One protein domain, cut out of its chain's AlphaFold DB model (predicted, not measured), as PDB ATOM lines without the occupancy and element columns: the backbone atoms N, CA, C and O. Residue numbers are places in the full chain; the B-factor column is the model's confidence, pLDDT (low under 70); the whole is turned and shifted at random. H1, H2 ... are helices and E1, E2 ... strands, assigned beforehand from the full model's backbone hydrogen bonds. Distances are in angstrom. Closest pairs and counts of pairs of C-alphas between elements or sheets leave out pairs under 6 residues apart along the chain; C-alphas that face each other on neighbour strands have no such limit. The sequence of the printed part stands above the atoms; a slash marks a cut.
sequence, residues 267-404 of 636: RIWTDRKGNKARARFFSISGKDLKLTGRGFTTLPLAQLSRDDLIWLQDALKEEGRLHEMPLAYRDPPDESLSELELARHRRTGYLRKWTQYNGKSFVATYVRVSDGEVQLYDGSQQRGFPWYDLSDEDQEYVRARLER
ATOM      1  N   ARG A 267     176.962 133.727 135.283       95.25
ATOM      2  CA  ARG A 267     177.406 132.388 134.879       95.25
ATOM      3  C   ARG A 267     177.523 132.257 133.371       95.25
ATOM      4  O   ARG A 267     177.051 133.097 132.603       95.25
ATOM      5  N   ILE A 268     178.168 131.178 132.947       96.25
ATOM      6  CA  ILE A 268     178.218 130.772 131.548       96.25
ATOM      7  C   ILE A 268     177.036 129.842 131.290       96.25
ATOM      8  O   ILE A 268     176.987 128.746 131.835       96.25
ATOM      9  N   TRP A 269     176.105 130.293 130.458       96.19
ATOM     10  CA  TRP A 269     174.985 129.512 129.951       96.19
ATOM     11  C   TRP A 269     175.398 128.876 128.633       96.19
ATOM     12  O   TRP A 269     175.855 129.569 127.726       96.19
ATOM     13  N   THR A 270     175.237 127.575 128.512       96.00
ATOM     14  CA  THR A 270     175.551 126.800 127.319       96.00
ATOM     15  C   THR A 270     174.245 126.436 126.627       96.00
ATOM     16  O   THR A 270     173.322 125.896 127.235       96.00
ATOM     17  N   ASP A 271     174.132 126.752 125.342       94.19
ATOM     18  CA  ASP A 271     173.054 126.223 124.517       94.19
ATOM     19  C   ASP A 271     173.401 124.805 124.023       94.19
ATOM     20  O   ASP A 271     174.532 124.332 124.122       94.19
ATOM     21  N   ARG A 272     172.435 124.096 123.442       84.44
ATOM     22  CA  ARG A 272     172.663 122.741 122.918       84.44
ATOM     23  C   ARG A 272     173.612 122.659 121.733       84.44
ATOM     24  O   ARG A 272     174.081 121.573 121.417       84.44
ATOM     25  N   LYS A 273     173.852 123.767 121.038       91.31
ATOM     26  CA  LYS A 273     174.847 123.829 119.965       91.31
ATOM     27  C   LYS A 273     176.257 124.026 120.536       91.31
ATOM     28  O   LYS A 273     177.206 124.102 119.764       91.31
ATOM     29  N   GLY A 274     176.392 124.106 121.862       92.50
ATOM     30  CA  GLY A 274     177.642 124.374 122.559       92.50
ATOM     31  C   GLY A 274     178.007 125.857 122.594       92.50
ATOM     32  O   GLY A 274     179.103 126.192 123.048       92.50
ATOM     33  N   ASN A 275     177.130 126.759 122.138       95.50
ATOM     34  CA  ASN A 275     177.383 128.191 122.232       95.50
ATOM     35  C   ASN A 275     177.261 128.619 123.689       95.50
ATOM     36  O   ASN A 275     176.283 128.311 124.366       95.50
ATOM     37  N   LYS A 276     178.257 129.363 124.155       95.81
ATOM     38  CA  LYS A 276     178.357 129.817 125.538       95.81
ATOM     39  C   LYS A 276     178.046 131.307 125.615       95.81
ATOM     40  O   LYS A 276     178.647 132.103 124.896       95.81
ATOM     41  N   ALA A 277     177.140 131.691 126.504       95.50
ATOM     42  CA  ALA A 277     176.778 133.070 126.789       95.50
ATOM     43  C   ALA A 277     177.031 133.362 128.268       95.50
ATOM     44  O   ALA A 277     176.442 132.737 129.142       95.50
ATOM     45  N   ARG A 278     177.907 134.325 128.562       96.19
ATOM     46  CA  ARG A 278     178.153 134.776 129.935       96.19
ATOM     47  C   ARG A 278     177.130 135.854 130.304       96.19
ATOM     48  O   ARG A 278     177.117 136.914 129.679       96.19
ATOM     49  N   ALA A 279     176.245 135.554 131.250       96.94
ATOM     50  CA  ALA A 279     175.165 136.442 131.674       96.94
ATOM     51  C   ALA A 279     174.608 136.041 133.052       96.94
ATOM     52  O   ALA A 279     174.812 134.925 133.525       96.94
ATOM     53  N   ARG A 280     173.872 136.947 133.690       96.31
ATOM     54  CA  ARG A 280     173.118 136.718 134.932       96.31
ATOM     55  C   ARG A 280     171.685 136.319 134.604       96.31
ATOM     56  O   ARG A 280     171.133 136.811 133.613       96.31
ATOM     57  N   PHE A 281     171.059 135.475 135.419       96.31
ATOM     58  CA  PHE A 281     169.628 135.227 135.269       96.31
ATOM     59  C   PHE A 281     168.842 136.494 135.623       96.31
ATOM     60  O   PHE A 281     169.128 137.163 136.615       96.31
ATOM     61  N   PHE A 282     167.835 136.822 134.812       95.25
ATOM     62  CA  PHE A 282     166.921 137.926 135.093       95.25
ATOM     63  C   PHE A 282     165.511 137.415 135.404       95.25
ATOM     64  O   PHE A 282     164.985 137.672 136.486       95.25
ATOM     65  N   SER A 283     164.895 136.685 134.470       95.44
ATOM     66  CA  SER A 283     163.537 136.150 134.636       95.44
ATOM     67  C   SER A 283     163.239 135.038 133.634       95.44
ATOM     68  O   SER A 283     163.875 134.960 132.581       95.44
ATOM     69  N   ILE A 284     162.177 134.271 133.873       95.56
ATOM     70  CA  ILE A 284     161.567 133.412 132.850       95.56
ATOM     71  C   ILE A 284     160.299 134.080 132.315       95.56
ATOM     72  O   ILE A 284     159.510 134.644 133.067       95.56
ATOM     73  N   SER A 285     160.117 134.061 130.996       88.69
ATOM     74  CA  SER A 285     158.966 134.656 130.316       88.69
ATOM     75  C   SER A 285     158.388 133.649 129.331       88.69
ATOM     76  O   SER A 285     158.786 133.600 128.167       88.69
ATOM     77  N   GLY A 286     157.445 132.830 129.792       87.50
ATOM     78  CA  GLY A 286     156.930 131.723 128.991       87.50
ATOM     79  C   GLY A 286     158.042 130.714 128.704       87.50
ATOM     80  O   GLY A 286     158.681 130.226 129.625       87.50
ATOM     81  N   LYS A 287     158.295 130.403 127.430       87.75
ATOM     82  CA  LYS A 287     159.304 129.403 127.023       87.75
ATOM     83  C   LYS A 287     160.732 129.951 126.962       87.75
ATOM     84  O   LYS A 287     161.646 129.204 126.618       87.75
ATOM     85  N   ASP A 288     160.915 131.224 127.294       94.44
ATOM     86  CA  ASP A 288     162.172 131.925 127.105       94.44
ATOM     87  C   ASP A 288     162.807 132.338 128.434       94.44
ATOM     88  O   ASP A 288     162.166 132.921 129.313       94.44
ATOM     89  N   LEU A 289     164.104 132.069 128.542       96.19
ATOM     90  CA  LEU A 289     164.977 132.521 129.609       96.19
ATOM     91  C   LEU A 289     165.513 133.911 129.262       96.19
ATOM     92  O   LEU A 289     166.185 134.084 128.244       96.19
ATOM     93  N   LYS A 290     165.234 134.909 130.101       97.00
ATOM     94  CA  LYS A 290     165.818 136.246 129.967       97.00
ATOM     95  C   LYS A 290     167.064 136.335 130.831       97.00
ATOM     96  O   LYS A 290     167.012 136.156 132.047       97.00
ATOM     97  N   LEU A 291     168.173 136.647 130.179       96.81
ATOM     98  CA  LEU A 291     169.492 136.790 130.771       96.81
ATOM     99  C   LEU A 291     169.963 138.242 130.633       96.81
ATOM    100  O   LEU A 291     169.649 138.907 129.644       96.81
ATOM    101  N   THR A 292     170.724 138.740 131.605       96.12
ATOM    102  CA  THR A 292     171.295 140.094 131.599       96.12
ATOM    103  C   THR A 292     172.824 140.046 131.675       96.12
ATOM    104  O   THR A 292     173.401 139.447 132.577       96.12
ATOM    105  N   GLY A 293     173.491 140.635 130.686       92.56
ATOM    106  CA  GLY A 293     174.953 140.729 130.589       92.56
ATOM    107  C   GLY A 293     175.351 142.089 130.015       92.56
ATOM    108  O   GLY A 293     175.004 143.123 130.573       92.56
ATOM    109  N   ARG A 294     175.994 142.119 128.837       90.69
ATOM    110  CA  ARG A 294     176.211 143.371 128.065       90.69
ATOM    111  C   ARG A 294     174.925 143.963 127.453       90.69
ATOM    112  O   ARG A 294     174.970 144.989 126.785       90.69
ATOM    113  N   GLY A 295     173.796 143.298 127.664       92.94
ATOM    114  CA  GLY A 295     172.453 143.621 127.200       92.94
ATOM    115  C   GLY A 295     171.489 142.537 127.684       92.94
ATOM    116  O   GLY A 295     171.887 141.661 128.460       92.94
ATOM    117  N   PHE A 296     170.238 142.577 127.228       93.31
ATOM    118  CA  PHE A 296     169.311 141.468 127.443       93.31
ATOM    119  C   PHE A 296     169.487 140.426 126.343       93.31
ATOM    120  O   PHE A 296     169.371 140.744 125.160       93.31
ATOM    121  N   THR A 297     169.723 139.183 126.744       95.62
ATOM    122  CA  THR A 297     169.747 138.032 125.844       95.62
ATOM    123  C   THR A 297     168.573 137.137 126.193       95.62
ATOM    124  O   THR A 297     168.383 136.776 127.352       95.62
ATOM    125  N   THR A 298     167.788 136.776 125.187       95.88
ATOM    126  CA  THR A 298     166.681 135.834 125.341       95.88
ATOM    127  C   THR A 298     167.126 134.490 124.786       95.88
ATOM    128  O   THR A 298     167.472 134.397 123.609       95.88
ATOM    129  N   LEU A 299     167.138 133.463 125.628       94.50
ATOM    130  CA  LEU A 299     167.524 132.108 125.256       94.50
ATOM    131  C   LEU A 299     166.319 131.180 125.459       94.50
ATOM    132  O   LEU A 299     165.824 131.083 126.580       94.50
ATOM    133  N   PRO A 300     165.810 130.492 124.425       94.50
ATOM    134  CA  PRO A 300     164.706 129.559 124.617       94.50
ATOM    135  C   PRO A 300     165.112 128.457 125.601       94.50
ATOM    136  O   PRO A 300     166.162 127.842 125.421       94.50
ATOM    137  N   LEU A 301     164.276 128.144 126.593       92.62
ATOM    138  CA  LEU A 301     164.547 127.082 127.579       92.62
ATOM    139  C   LEU A 301     164.796 125.730 126.899       92.62
ATOM    140  O   LEU A 301     165.629 124.939 127.329       92.62
ATOM    141  N   ALA A 302     164.134 125.485 125.764       85.88
ATOM    142  CA  ALA A 302     164.380 124.303 124.947       85.88
ATOM    143  C   ALA A 302     165.807 124.240 124.371       85.88
ATOM    144  O   ALA A 302     166.266 123.147 124.046       85.88
ATOM    145  N   GLN A 303     166.500 125.366 124.199       92.81
ATOM    146  CA  GLN A 303     167.858 125.425 123.662       92.81
ATOM    147  C   GLN A 303     168.935 125.396 124.742       92.81
ATOM    148  O   GLN A 303     170.088 125.211 124.375       92.81
ATOM    149  N   LEU A 304     168.591 125.516 126.026       93.75
ATOM    150  CA  LEU A 304     169.555 125.351 127.112       93.75
ATOM    151  C   LEU A 304     170.187 123.949 127.078       93.75
ATOM    152  O   LEU A 304     169.530 122.964 126.701       93.75
ATOM    153  N   SER A 305     171.457 123.862 127.471       92.81
ATOM    154  CA  SER A 305     172.116 122.591 127.757       92.81
ATOM    155  C   SER A 305     171.399 121.871 128.905       92.81
ATOM    156  O   SER A 305     170.622 122.470 129.653       92.81
ATOM    157  N   ARG A 306     171.620 120.557 129.020       85.94
ATOM    158  CA  ARG A 306     171.015 119.752 130.089       85.94
ATOM    159  C   ARG A 306     171.453 120.260 131.464       85.94
ATOM    160  O   ARG A 306     170.594 120.516 132.300       85.94
ATOM    161  N   ASP A 307     172.750 120.467 131.641       87.94
ATOM    162  CA  ASP A 307     173.346 120.851 132.922       87.94
ATOM    163  C   ASP A 307     172.884 122.244 133.358       87.94
ATOM    164  O   ASP A 307     172.529 122.461 134.515       87.94
ATOM    165  N   ASP A 308     172.791 123.193 132.420       94.69
ATOM    166  CA  ASP A 308     172.282 124.528 132.739       94.69
ATOM    167  C   ASP A 308     170.798 124.514 133.102       94.69
ATOM    168  O   ASP A 308     170.362 125.357 133.890       94.69
ATOM    169  N   LEU A 309     170.021 123.587 132.526       93.06
ATOM    170  CA  LEU A 309     168.589 123.477 132.788       93.06
ATOM    171  C   LEU A 309     168.344 122.883 134.170       93.06
ATOM    172  O   LEU A 309     167.536 123.439 134.906       93.06
ATOM    173  N   ILE A 310     169.068 121.815 134.518       88.06
ATOM    174  CA  ILE A 310     169.042 121.199 135.853       88.06
ATOM    175  C   ILE A 310     169.432 122.242 136.897       88.06
ATOM    176  O   ILE A 310     168.659 122.524 137.804       88.06
ATOM    177  N   TRP A 311     170.552 122.934 136.685       93.12
ATOM    178  CA  TRP A 311     170.963 124.003 137.591       93.12
ATOM    179  C   TRP A 311     169.883 125.077 137.752       93.12
ATOM    180  O   TRP A 311     169.629 125.548 138.853       93.12
ATOM    181  N   LEU A 312     169.228 125.490 136.659       94.69
ATOM    182  CA  LEU A 312     168.192 126.521 136.719       94.69
ATOM    183  C   LEU A 312     166.948 126.040 137.474       94.69
ATOM    184  O   LEU A 312     166.316 126.847 138.156       94.69
ATOM    185  N   GLN A 313     166.596 124.759 137.352       91.19
ATOM    186  CA  GLN A 313     165.535 124.134 138.141       91.19
ATOM    187  C   GLN A 313     165.873 124.182 139.629       91.19
ATOM    188  O   GLN A 313     165.073 124.708 140.402       91.19
ATOM    189  N   ASP A 314     167.052 123.693 140.007       88.12
ATOM    190  CA  ASP A 314     167.487 123.615 141.402       88.12
ATOM    191  C   ASP A 314     167.559 125.002 142.029       88.12
ATOM    192  O   ASP A 314     166.931 125.260 143.054       88.12
ATOM    193  N   ALA A 315     168.191 125.947 141.339       91.94
ATOM    194  CA  ALA A 315     168.338 127.302 141.835       91.94
ATOM    195  C   ALA A 315     166.966 128.009 141.983       91.94
ATOM    196  O   ALA A 315     166.707 128.700 142.971       91.94
ATOM    197  N   LEU A 316     166.025 127.818 141.043       91.19
ATOM    198  CA  LEU A 316     164.660 128.350 141.188       91.19
ATOM    199  C   LEU A 316     163.855 127.630 142.273       91.19
ATOM    200  O   LEU A 316     162.978 128.244 142.886       91.19
ATOM    201  N   LYS A 317     164.103 126.338 142.496       86.69
ATOM    202  CA  LYS A 317     163.485 125.554 143.570       86.69
ATOM    203  C   LYS A 317     163.946 126.062 144.933       86.69
ATOM    204  O   LYS A 317     163.093 126.290 145.788       86.69
ATOM    205  N   GLU A 318     165.238 126.327 145.097       84.06
ATOM    206  CA  GLU A 318     165.813 126.919 146.310       84.06
ATOM    207  C   GLU A 318     165.265 128.324 146.600       84.06
ATOM    208  O   GLU A 318     164.931 128.630 147.744       84.06
ATOM    209  N   GLU A 319     165.061 129.160 145.574       88.38
ATOM    210  CA  GLU A 319     164.427 130.481 145.734       88.38
ATOM    211  C   GLU A 319     162.888 130.426 145.897       88.38
ATOM    212  O   GLU A 319     162.246 131.467 146.067       88.38
ATOM    213  N   GLY A 320     162.251 129.250 145.810       83.06
ATOM    214  CA  GLY A 320     160.783 129.114 145.822       83.06
ATOM    215  C   GLY A 320     160.090 129.683 144.569       83.06
ATOM    216  O   GLY A 320     158.876 129.905 144.544       83.06
ATOM    217  N   ARG A 321     160.855 129.917 143.501       89.81
ATOM    218  CA  ARG A 321     160.439 130.526 142.227       89.81
ATOM    219  C   ARG A 321     160.317 129.518 141.089       89.81
ATOM    220  O   ARG A 321     160.123 129.903 139.940       89.81
ATOM    221  N   LEU A 322     160.337 128.220 141.396       86.38
ATOM    222  CA  LEU A 322     160.144 127.144 140.416       86.38
ATOM    223  C   LEU A 322     158.847 127.310 139.601       86.38
ATOM    224  O   LEU A 322     158.765 126.885 138.451       86.38
ATOM    225  N   HIS A 323     157.845 127.987 140.171       80.81
ATOM    226  CA  HIS A 323     156.596 128.309 139.494       80.81
ATOM    227  C   HIS A 323     156.751 129.256 138.281       80.81
ATOM    228  O   HIS A 323     155.897 129.244 137.396       80.81
ATOM    229  N   GLU A 324     157.831 130.042 138.196       84.75
ATOM    230  CA  GLU A 324     158.135 130.887 137.028       84.75
ATOM    231  C   GLU A 324     158.557 130.062 135.812       84.75
ATOM    232  O   GLU A 324     158.360 130.470 134.666       84.75
ATOM    233  N   MET A 325     159.128 128.882 136.052       87.69
ATOM    234  CA  MET A 325     159.490 127.974 134.983       87.69
ATOM    235  C   MET A 325     158.226 127.292 134.442       87.69
ATOM    236  O   MET A 325     157.391 126.830 135.234       87.69
ATOM    237  N   PRO A 326     158.049 127.185 133.110       78.75
ATOM    238  CA  PRO A 326     156.989 126.366 132.551       78.75
ATOM    239  C   PRO A 326     157.118 124.946 133.085       78.75
ATOM    240  O   PRO A 326     158.218 124.400 133.146       78.75
ATOM    241  N   LEU A 327     155.986 124.349 133.439       65.94
ATOM    242  CA  LEU A 327     155.903 123.024 134.055       65.94
ATOM    243  C   LEU A 327     156.717 121.941 133.292       65.94
ATOM    244  O   LEU A 327     157.203 121.014 133.916       65.94
ATOM    245  N   ALA A 328     156.959 122.101 131.980       66.44
ATOM    246  CA  ALA A 328     157.628 121.136 131.088       66.44
ATOM    247  C   ALA A 328     159.099 120.983 131.418       66.44
ATOM    248  O   ALA A 328     159.756 120.057 130.954       66.44
ATOM    249  N   TYR A 329     159.611 121.984 132.115       79.12
ATOM    250  CA  TYR A 329     160.986 122.089 132.506       79.12
ATOM    251  C   TYR A 329     161.108 122.041 134.024       79.12
ATOM    252  O   TYR A 329     162.208 122.247 134.492       79.12
ATOM    253  N   ARG A 330     160.039 121.821 134.804       81.00
ATOM    254  CA  ARG A 330     160.161 121.690 136.269       81.00
ATOM    255  C   ARG A 330     160.605 120.298 136.684       81.00
ATOM    256  O   ARG A 330     161.338 120.178 137.657       81.00
ATOM    257  N   ASP A 331     160.172 119.297 135.930       71.31
ATOM    258  CA  ASP A 331     160.572 117.917 136.149       71.31
ATOM    259  C   ASP A 331     161.818 117.619 135.296       71.31
ATOM    260  O   ASP A 331     161.913 118.091 134.150       71.31
ATOM    261  N   PRO A 332     162.801 116.874 135.826       63.84
ATOM    262  CA  PRO A 332     163.922 116.419 135.025       63.84
ATOM    263  C   PRO A 332     163.390 115.554 133.871       63.84
ATOM    264  O   PRO A 332     162.471 114.757 134.066       63.84
ATOM    265  N   PRO A 333     163.914 115.718 132.645       59.25
ATOM    266  CA  PRO A 333     163.509 114.874 131.531       59.25
ATOM    267  C   PRO A 333     163.818 113.410 131.864       59.25
ATOM    268  O   PRO A 333     164.941 113.115 132.269       59.25
ATOM    269  N   ASP A 334     162.835 112.525 131.677       62.19
ATOM    270  CA  ASP A 334     162.969 111.084 131.921       62.19
ATOM    271  C   ASP A 334     164.199 110.533 131.179       62.19
ATOM    272  O   ASP A 334     164.301 110.625 129.950       62.19
ATOM    273  N   GLU A 335     165.150 109.991 131.945       63.50
ATOM    274  CA  GLU A 335     166.425 109.475 131.440       63.50
ATOM    275  C   GLU A 335     166.253 108.235 130.556       63.50
ATOM    276  O   GLU A 335     167.157 107.894 129.793       63.50
ATOM    277  N   SER A 336     165.094 107.573 130.629       63.09
ATOM    278  CA  SER A 336     164.783 106.384 129.836       63.09
ATOM    279  C   SER A 336     164.348 106.692 128.399       63.09
ATOM    280  O   SER A 336     164.250 105.775 127.582       63.09
ATOM    281  N   LEU A 337     164.104 107.962 128.059       61.28
ATOM    282  CA  LEU A 337     163.676 108.366 126.720       61.28
ATOM    283  C   LEU A 337     164.859 108.458 125.749       61.28
ATOM    284  O   LEU A 337     165.908 109.029 126.060       61.28
ATOM    285  N   SER A 338     164.675 107.968 124.521       69.62
ATOM    286  CA  SER A 338     165.697 108.100 123.479       69.62
ATOM    287  C   SER A 338     165.937 109.569 123.103       69.62
ATOM    288  O   SER A 338     165.042 110.411 123.186       69.62
ATOM    289  N   GLU A 339     167.133 109.905 122.614       61.03
ATOM    290  CA  GLU A 339     167.502 111.285 122.253       61.03
ATOM    291  C   GLU A 339     166.551 111.909 121.202       61.03
ATOM    292  O   GLU A 339     166.240 113.104 121.241       61.03
ATOM    293  N   LEU A 340     166.016 111.079 120.297       67.38
ATOM    294  CA  LEU A 340     165.023 111.467 119.291       67.38
ATOM    295  C   LEU A 340     163.645 111.758 119.913       67.38
ATOM    296  O   LEU A 340     162.975 112.721 119.520       67.38
ATOM    297  N   GLU A 341     163.223 110.958 120.892       62.47
ATOM    298  CA  GLU A 341     161.990 111.179 121.655       62.47
ATOM    299  C   GLU A 341     162.118 112.408 122.547       62.47
ATOM    300  O   GLU A 341     161.210 113.234 122.556       62.47
ATOM    301  N   LEU A 342     163.282 112.630 123.165       61.25
ATOM    302  CA  LEU A 342     163.620 113.856 123.891       61.25
ATOM    303  C   LEU A 342     163.580 115.097 122.977       61.25
ATOM    304  O   LEU A 342     163.195 116.197 123.390       61.25
ATOM    305  N   ALA A 343     163.979 114.952 121.711       63.31
ATOM    306  CA  ALA A 343     163.905 116.021 120.720       63.31
ATOM    307  C   ALA A 343     162.459 116.311 120.273       63.31
ATOM    308  O   ALA A 343     162.116 117.483 120.085       63.31
ATOM    309  N   ARG A 344     161.597 115.289 120.149       62.44
ATOM    310  CA  ARG A 344     160.142 115.464 119.945       62.44
ATOM    311  C   ARG A 344     159.472 116.087 121.174       62.44
ATOM    312  O   ARG A 344     158.780 117.091 121.023       62.44
ATOM    313  N   HIS A 345     159.783 115.578 122.367       61.81
ATOM    314  CA  HIS A 345     159.330 116.027 123.691       61.81
ATOM    315  C   HIS A 345     159.455 117.537 123.879       61.81
ATOM    316  O   HIS A 345     158.594 118.193 124.464       61.81
ATOM    317  N   ARG A 346     160.533 118.132 123.365       56.69
ATOM    318  CA  ARG A 346     160.812 119.558 123.565       56.69
ATOM    319  C   ARG A 346     160.243 120.466 122.464       56.69
ATOM    320  O   ARG A 346     160.271 121.680 122.642       56.69
ATOM    321  N   ARG A 347     159.698 119.915 121.364       61.00
ATOM    322  CA  ARG A 347     158.980 120.684 120.320       61.00
ATOM    323  C   ARG A 347     157.490 120.832 120.613       61.00
ATOM    324  O   ARG A 347     156.952 121.914 120.403       61.00
ATOM    325  N   THR A 348     156.838 119.775 121.091       57.91
ATOM    326  CA  THR A 348     155.399 119.786 121.412       57.91
ATOM    327  C   THR A 348     155.119 120.420 122.770       57.91
ATOM    328  O   THR A 348     154.072 121.032 122.951       57.91
ATOM    329  N   GLY A 349     156.107 120.391 123.671       51.47
ATOM    330  CA  GLY A 349     155.949 120.816 125.052       51.47
ATOM    331  C   GLY A 349     155.159 119.760 125.814       51.47
ATOM    332  O   GLY A 349     154.005 119.526 125.483       51.47
ATOM    333  N   TYR A 350     155.777 119.216 126.866       61.47
ATOM    334  CA  TYR A 350     155.134 118.423 127.923       61.47
ATOM    335  C   TYR A 350     154.798 116.961 127.615       61.47
ATOM    336  O   TYR A 350     153.689 116.533 127.866       61.47
ATOM    337  N   LEU A 351     155.744 116.143 127.168       64.38
ATOM    338  CA  LEU A 351     155.493 114.709 127.002       64.38
ATOM    339  C   LEU A 351     156.019 113.925 128.234       64.38
ATOM    340  O   LEU A 351     157.179 113.547 128.255       64.38
ATOM    341  N   ARG A 352     155.186 113.684 129.264       82.81
ATOM    342  CA  ARG A 352     155.494 112.761 130.390       82.81
ATOM    343  C   ARG A 352     155.333 111.312 129.918       82.81
ATOM    344  O   ARG A 352     154.480 111.049 129.068       82.81
ATOM    345  N   LYS A 353     156.131 110.383 130.450       86.19
ATOM    346  CA  LYS A 353     155.890 108.946 130.293       86.19
ATOM    347  C   LYS A 353     154.754 108.534 131.228       86.19
ATOM    348  O   LYS A 353     154.880 108.675 132.434       86.19
ATOM    349  N   TRP A 354     153.666 108.061 130.644       90.94
ATOM    350  CA  TRP A 354     152.511 107.498 131.328       90.94
ATOM    351  C   TRP A 354     152.599 105.991 131.225       90.94
ATOM    352  O   TRP A 354     152.838 105.467 130.137       90.94
ATOM    353  N   THR A 355     152.397 105.302 132.329       91.94
ATOM    354  CA  THR A 355     152.408 103.854 132.438       91.94
ATOM    355  C   THR A 355     151.002 103.399 132.764       91.94
ATOM    356  O   THR A 355     150.397 103.869 133.720       91.94
ATOM    357  N   GLN A 356     150.465 102.495 131.954       93.94
ATOM    358  CA  GLN A 356     149.197 101.850 132.252       93.94
ATOM    359  C   GLN A 356     149.393 100.707 133.254       93.94
ATOM    360  O   GLN A 356     150.470 100.114 133.307       93.94
ATOM    361  N   TYR A 357     148.337 100.307 133.961       88.38
ATOM    362  CA  TYR A 357     148.333  99.162 134.879       88.38
ATOM    363  C   TYR A 357     148.770  97.850 134.198       88.38
ATOM    364  O   TYR A 357     149.392  96.984 134.807       88.38
ATOM    365  N   ASN A 358     148.534  97.718 132.888       89.31
ATOM    366  CA  ASN A 358     149.010  96.584 132.084       89.31
ATOM    367  C   ASN A 358     150.528  96.621 131.765       89.31
ATOM    368  O   ASN A 358     151.012  95.784 130.999       89.31
ATOM    369  N   GLY A 359     151.268  97.604 132.289       89.69
ATOM    370  CA  GLY A 359     152.701  97.817 132.079       89.69
ATOM    371  C   GLY A 359     153.069  98.541 130.779       89.69
ATOM    372  O   GLY A 359     154.249  98.805 130.539       89.69
ATOM    373  N   LYS A 360     152.105  98.884 129.913       92.12
ATOM    374  CA  LYS A 360     152.384  99.643 128.686       92.12
ATOM    375  C   LYS A 360     152.644 101.096 129.028       92.12
ATOM    376  O   LYS A 360     151.759 101.789 129.524       92.12
ATOM    377  N   SER A 361     153.830 101.573 128.677       89.50
ATOM    378  CA  SER A 361     154.163 102.986 128.780       89.50
ATOM    379  C   SER A 361     154.035 103.705 127.440       89.50
ATOM    380  O   SER A 361     154.436 103.169 126.406       89.50
ATOM    381  N   PHE A 362     153.548 104.937 127.451       89.69
ATOM    382  CA  PHE A 362     153.519 105.832 126.297       89.69
ATOM    383  C   PHE A 362     153.828 107.257 126.740       89.69
ATOM    384  O   PHE A 362     153.798 107.571 127.924       89.69
ATOM    385  N   VAL A 363     154.151 108.133 125.795       85.56
ATOM    386  CA  VAL A 363     154.550 109.501 126.124       85.56
ATOM    387  C   VAL A 363     153.461 110.468 125.677       85.56
ATOM    388  O   VAL A 363     153.088 110.480 124.505       85.56
ATOM    389  N   ALA A 364     152.930 111.263 126.604       90.06
ATOM    390  CA  ALA A 364     151.819 112.170 126.338       90.06
ATOM    391  C   ALA A 364     151.812 113.389 127.274       90.06
ATOM    392  O   ALA A 364     152.480 113.429 128.306       90.06
ATOM    393  N   THR A 365     151.051 114.406 126.890       86.75
ATOM    394  CA  THR A 365     150.851 115.640 127.652       86.75
ATOM    395  C   THR A 365     149.559 115.566 128.428       86.75
ATOM    396  O   THR A 365     148.517 115.362 127.818       86.75
ATOM    397  N   TYR A 366     149.602 115.795 129.739       88.75
ATOM    398  CA  TYR A 366     148.376 115.991 130.509       88.75
ATOM    399  C   TYR A 366     147.609 117.209 129.983       88.75
ATOM    400  O   TYR A 366     148.166 118.307 129.927       88.75
ATOM    401  N   VAL A 367     146.349 117.009 129.597       87.50
ATOM    402  CA  VAL A 367     145.451 118.081 129.155       87.50
ATOM    403  C   VAL A 367     144.489 118.456 130.277       87.50
ATOM    404  O   VAL A 367     144.413 119.626 130.639       87.50
ATOM    405  N   ARG A 368     143.740 117.475 130.791       85.38
ATOM    406  CA  ARG A 368     142.749 117.621 131.870       85.38
ATOM    407  C   ARG A 368     142.304 116.244 132.371       85.38
ATOM    408  O   ARG A 368     142.579 115.246 131.712       85.38
ATOM    409  N   VAL A 369     141.565 116.195 133.474       85.94
ATOM    410  CA  VAL A 369     140.689 115.055 133.795       85.94
ATOM    411  C   VAL A 369     139.260 115.449 133.428       85.94
ATOM    412  O   VAL A 369     138.891 116.608 133.601       85.94
ATOM    413  N   SER A 370     138.496 114.533 132.842       83.44
ATOM    414  CA  SER A 370     137.063 114.707 132.579       83.44
ATOM    415  C   SER A 370     136.398 113.342 132.486       83.44
ATOM    416  O   SER A 370     136.962 112.453 131.850       83.44
ATOM    417  N   ASP A 371     135.212 113.191 133.077       82.19
ATOM    418  CA  ASP A 371     134.408 111.959 133.007       82.19
ATOM    419  C   ASP A 371     135.138 110.710 133.547       82.19
ATOM    420  O   ASP A 371     135.010 109.613 133.012       82.19
ATOM    421  N   GLY A 372     135.959 110.872 134.593       82.31
ATOM    422  CA  GLY A 372     136.784 109.785 135.143       82.31
ATOM    423  C   GLY A 372     137.947 109.343 134.243       82.31
ATOM    424  O   GLY A 372     138.653 108.388 134.570       82.31
ATOM    425  N   GLU A 373     138.185 110.040 133.129       92.31
ATOM    426  CA  GLU A 373     139.305 109.794 132.227       92.31
ATOM    427  C   GLU A 373     140.339 110.922 132.291       92.31
ATOM    428  O   GLU A 373     140.033 112.118 132.222       92.31
ATOM    429  N   VAL A 374     141.612 110.542 132.338       92.44
ATOM    430  CA  VAL A 374     142.741 111.446 132.153       92.44
ATOM    431  C   VAL A 374     142.941 111.670 130.659       92.44
ATOM    432  O   VAL A 374     143.318 110.772 129.908       92.44
ATOM    433  N   GLN A 375     142.689 112.895 130.215       94.31
ATOM    434  CA  GLN A 375     142.848 113.303 128.828       94.31
ATOM    435  C   GLN A 375     144.310 113.652 128.561       94.31
ATOM    436  O   GLN A 375     144.842 114.632 129.092       94.31
ATOM    437  N   LEU A 376     144.951 112.860 127.708       93.75
ATOM    438  CA  LEU A 376     146.362 112.967 127.371       93.75
ATOM    439  C   LEU A 376     146.550 113.269 125.879       93.75
ATOM    440  O   LEU A 376     145.873 112.700 125.027       93.75
ATOM    441  N   TYR A 377     147.483 114.156 125.540       87.25
ATOM    442  CA  TYR A 377     147.805 114.536 124.164       87.25
ATOM    443  C   TYR A 377     149.188 114.020 123.761       87.25
ATOM    444  O   TYR A 377     150.212 114.499 124.251       87.25
ATOM    445  N   ASP A 378     149.233 113.057 122.844       85.94
ATOM    446  CA  ASP A 378     150.474 112.398 122.393       85.94
ATOM    447  C   ASP A 378     151.260 113.199 121.330       85.94
ATOM    448  O   ASP A 378     152.273 112.742 120.800       85.94
ATOM    449  N   GLY A 379     150.806 114.415 121.009       79.56
ATOM    450  CA  GLY A 379     151.348 115.247 119.932       79.56
ATOM    451  C   GLY A 379     150.597 115.122 118.604       79.56
ATOM    452  O   GLY A 379     150.803 115.952 117.719       79.56
ATOM    453  N   SER A 380     149.724 114.125 118.455       84.94
ATOM    454  CA  SER A 380     148.891 113.915 117.268       84.94
ATOM    455  C   SER A 380     147.401 113.977 117.592       84.94
ATOM    456  O   SER A 380     146.650 114.669 116.904       84.94
ATOM    457  N   GLN A 381     146.977 113.304 118.660       89.12
ATOM    458  CA  GLN A 381     145.588 113.197 119.080       89.12
ATOM    459  C   GLN A 381     145.485 113.306 120.599       89.12
ATOM    460  O   GLN A 381     146.385 112.910 121.338       89.12
ATOM    461  N   GLN A 382     144.362 113.859 121.056       92.12
ATOM    462  CA  GLN A 382     143.960 113.773 122.453       92.12
ATOM    463  C   GLN A 382     143.236 112.439 122.653       92.12
ATOM    464  O   GLN A 382     142.358 112.094 121.861       92.12
ATOM    465  N   ARG A 383     143.629 111.685 123.676       95.31
ATOM    466  CA  ARG A 383     143.042 110.397 124.053       95.31
ATOM    467  C   ARG A 383     142.721 110.410 125.541       95.31
ATOM    468  O   ARG A 383     143.557 110.837 126.335       95.31
ATOM    469  N   GLY A 384     141.529 109.949 125.895       94.62
ATOM    470  CA  GLY A 384     141.161 109.668 127.276       94.62
ATOM    471  C   GLY A 384     141.713 108.318 127.710       94.62
ATOM    472  O   GLY A 384     141.735 107.370 126.923       94.62
ATOM    473  N   PHE A 385     142.200 108.253 128.941       94.31
ATOM    474  CA  PHE A 385     142.598 107.019 129.602       94.31
ATOM    475  C   PHE A 385     141.829 106.924 130.917       94.31
ATOM    476  O   PHE A 385     141.881 107.892 131.677       94.31
ATOM    477  N   PRO A 386     141.132 105.812 131.203       92.00
ATOM    478  CA  PRO A 386     140.471 105.630 132.490       92.00
ATOM    479  C   PRO A 386     141.448 105.872 133.643       92.00
ATOM    480  O   PRO A 386     142.599 105.441 133.576       92.00
ATOM    481  N   TRP A 387     141.002 106.567 134.689       89.75
ATOM    482  CA  TRP A 387     141.829 106.897 135.855       89.75
ATOM    483  C   TRP A 387     142.592 105.684 136.411       89.75
ATOM    484  O   TRP A 387     143.816 105.727 136.525       89.75
ATOM    485  N   TYR A 388     141.882 104.577 136.653       88.50
ATOM    486  CA  TYR A 388     142.449 103.343 137.214       88.50
ATOM    487  C   TYR A 388     143.337 102.561 136.246       88.50
ATOM    488  O   TYR A 388     144.073 101.672 136.667       88.50
ATOM    489  N   ASP A 389     143.274 102.871 134.949       94.00
ATOM    490  CA  ASP A 389     144.161 102.247 133.972       94.00
ATOM    491  C   ASP A 389     145.567 102.839 134.043       94.00
ATOM    492  O   ASP A 389     146.472 102.266 133.444       94.00
ATOM    493  N   LEU A 390     145.775 103.967 134.732       93.81
ATOM    494  CA  LEU A 390     147.091 104.560 134.951       93.81
ATOM    495  C   LEU A 390     147.778 103.958 136.179       93.81
ATOM    496  O   LEU A 390     147.126 103.543 137.130       93.81
ATOM    497  N   SER A 391     149.109 103.934 136.158       92.19
ATOM    498  CA  SER A 391     149.934 103.518 137.291       92.19
ATOM    499  C   SER A 391     149.750 104.440 138.497       92.19
ATOM    500  O   SER A 391     149.460 105.625 138.327       92.19
ATOM    501  N   ASP A 392     149.987 103.920 139.703       85.44
ATOM    502  CA  ASP A 392     149.867 104.686 140.952       85.44
ATOM    503  C   ASP A 392     150.707 105.977 140.928       85.44
ATOM    504  O   ASP A 392     150.250 107.029 141.368       85.44
ATOM    505  N   GLU A 393     151.904 105.932 140.331       83.69
ATOM    506  CA  GLU A 393     152.789 107.097 140.181       83.69
ATOM    507  C   GLU A 393     152.181 108.182 139.272       83.69
ATOM    508  O   GLU A 393     152.319 109.385 139.516       83.69
ATOM    509  N   ASP A 394     151.491 107.780 138.203       92.38
ATOM    510  CA  ASP A 394     150.823 108.714 137.295       92.38
ATOM    511  C   ASP A 394     149.515 109.247 137.869       92.38
ATOM    512  O   ASP A 394     149.194 110.423 137.670       92.38
ATOM    513  N   GLN A 395     148.786 108.418 138.615       91.25
ATOM    514  CA  GLN A 395     147.633 108.854 139.394       91.25
ATOM    515  C   GLN A 395     148.060 109.906 140.425       91.25
ATOM    516  O   GLN A 395     147.475 110.988 140.481       91.25
ATOM    517  N   GLU A 396     149.134 109.667 141.181       85.81
ATOM    518  CA  GLU A 396     149.665 110.633 142.146       85.81
ATOM    519  C   GLU A 396     150.099 111.939 141.468       85.81
ATOM    520  O   GLU A 396     149.779 113.029 141.949       85.81
ATOM    521  N   TYR A 397     150.740 111.859 140.298       87.50
ATOM    522  CA  TYR A 397     151.080 113.049 139.520       87.50
ATOM    523  C   TYR A 397     149.845 113.861 139.123       87.50
ATOM    524  O   TYR A 397     149.837 115.085 139.284       87.50
ATOM    525  N   VAL A 398     148.802 113.211 138.602       89.69
ATOM    526  CA  VAL A 398     147.564 113.899 138.214       89.69
ATOM    527  C   VAL A 398     146.853 114.462 139.442       89.69
ATOM    528  O   VAL A 398     146.379 115.594 139.382       89.69
ATOM    529  N   ARG A 399     146.856 113.752 140.576       83.44
ATOM    530  CA  ARG A 399     146.330 114.239 141.859       83.44
ATOM    531  C   ARG A 399     147.050 115.518 142.289       83.44
ATOM    532  O   ARG A 399     146.426 116.572 142.373       83.44
ATOM    533  N   ALA A 400     148.377 115.481 142.400       81.69
ATOM    534  CA  ALA A 400     149.203 116.637 142.758       81.69
ATOM    535  C   ALA A 400     149.108 117.793 141.743       81.69
ATOM    536  O   ALA A 400     149.394 118.956 142.051       81.69
ATOM    537  N   ARG A 401     148.775 117.494 140.484       82.25
ATOM    538  CA  ARG A 401     148.497 118.499 139.455       82.25
ATOM    539  C   ARG A 401     147.158 119.183 139.712       82.25
ATOM    540  O   ARG A 401     147.109 120.411 139.727       82.25
ATOM    541  N   LEU A 402     146.114 118.399 139.946       80.94
ATOM    542  CA  LEU A 402     144.764 118.876 140.200       80.94
ATOM    543  C   LEU A 402     144.665 119.679 141.497       80.94
ATOM    544  O   LEU A 402     144.053 120.737 141.471       80.94
ATOM    545  N   GLU A 403     145.344 119.270 142.574       77.44
ATOM    546  CA  GLU A 403     145.415 120.051 143.826       77.44
ATOM    547  C   GLU A 403     146.007 121.452 143.616       77.44
ATOM    548  O   GLU A 403     145.672 122.399 144.326       77.44
ATOM    549  N   ARG A 404     146.913 121.598 142.638       74.81
ATOM    550  CA  ARG A 404     147.537 122.885 142.301       74.81
ATOM    551  C   ARG A 404     146.700 123.729 141.343       74.81
ATOM    552  O   ARG A 404     146.825 124.952 141.373       74.81
TER     553      ARG A 404
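This is residues 267 to 404 of the 636 residues of an uncharacterized protein of Maioricimonas rarisocia (UniProt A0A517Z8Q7). Two lobes of like build stand at the two ends of an elongated body, each a strongly twisted sheet of four strands with one helix over it: E1 to E4 with H1, and E5 to E8 with H3. Between the lobes lie the long link of residues 319 to 338 and the helix H2, which grazes the second sheet. The printed part has 138 residues, with three named helices and eight named strands in the order E1 E2 E3 E4 H1 H2 E5 E6 E7 E8 H3; the class is mixed, helices and strands, and both sheets are antiparallel, in the orders E1 E2 E3 E4 and E5 E6 E7 E8. The whole is only just compact, close to loose, with a radius of gyration of the C-alphas of 16.7 A and spans of 52 by 31 by 22 A.

E1, residues 267 to 270, E2, 276 to 285, E3, 288 to 292, and E4, 296 to 300, form a meander, each strand the antiparallel neighbour of the one before. E2 bends by 87 degrees at residue 280, and its pairing is staggered: residues 276 to 279 pair with E1 and 280 to 285 with E3. N 269 and O 277 are 2.8 A apart, N 282 and O 290 3.0 A, and N 291 and O 297 2.8 A, each within hydrogen-bond range. H1, residues 306 to 318, is on this sheet at a height over the sheet of 10.3 A, on a local plane fitted to just 6 C-alphas. It is over E2 and only just over E1, with 3 of its C-alphas falling on E1; the closest C-alphas of E1 and H1, those of Trp 269 and Asp 308, are 6.3 A apart. H2, residues 339 to 348, is apart from H1. E5, residues 352 to 355, E6, 361 to 370, E7, 373 to 377, and E8, 382 to 386, form a second meander, which H2 only grazes with its residues 341 to 348. E6 bends by 84 degrees at residue 367. N 354 and O 362 are 2.8 A apart, N 367 and O 375 2.9 A, and N 376 and O 383 2.8 A, each within hydrogen-bond range. H3, residues 392 to 404, is on this sheet at a height over the sheet of 9.0 A, over E6 and slantwise to the strands, at 38 degrees to E6 on the local plane. The closest C-alphas of E5 and H3, those of Trp 354 and Asp 394, are 6.3 A apart. Every O i to N i+4 pair is within hydrogen-bond range in H1, against 5 of 6 in H2 and 8 of 9 in H3.

E1 begins at C-alpha 267, (177.406, 132.388, 134.879). E2 is 20.5 A long and E6 21.1 A; H1 is 18.5 A, H2 14.8 A and H3 18.4 A. H2 begins at C-alpha 339, (167.502, 111.285, 122.253), and H3 ends at C-alpha 404, (147.537, 122.885, 142.301).

The two C-alphas farthest apart, those of Arg 294 and Asn 358, are 54.3 A apart. The printed part has no cut, and the link from H1 to H2, 20 residues, is long. The mean pLDDT of the printed part is 85.3; residues 327 to 328 and 332 to 351 are under 70.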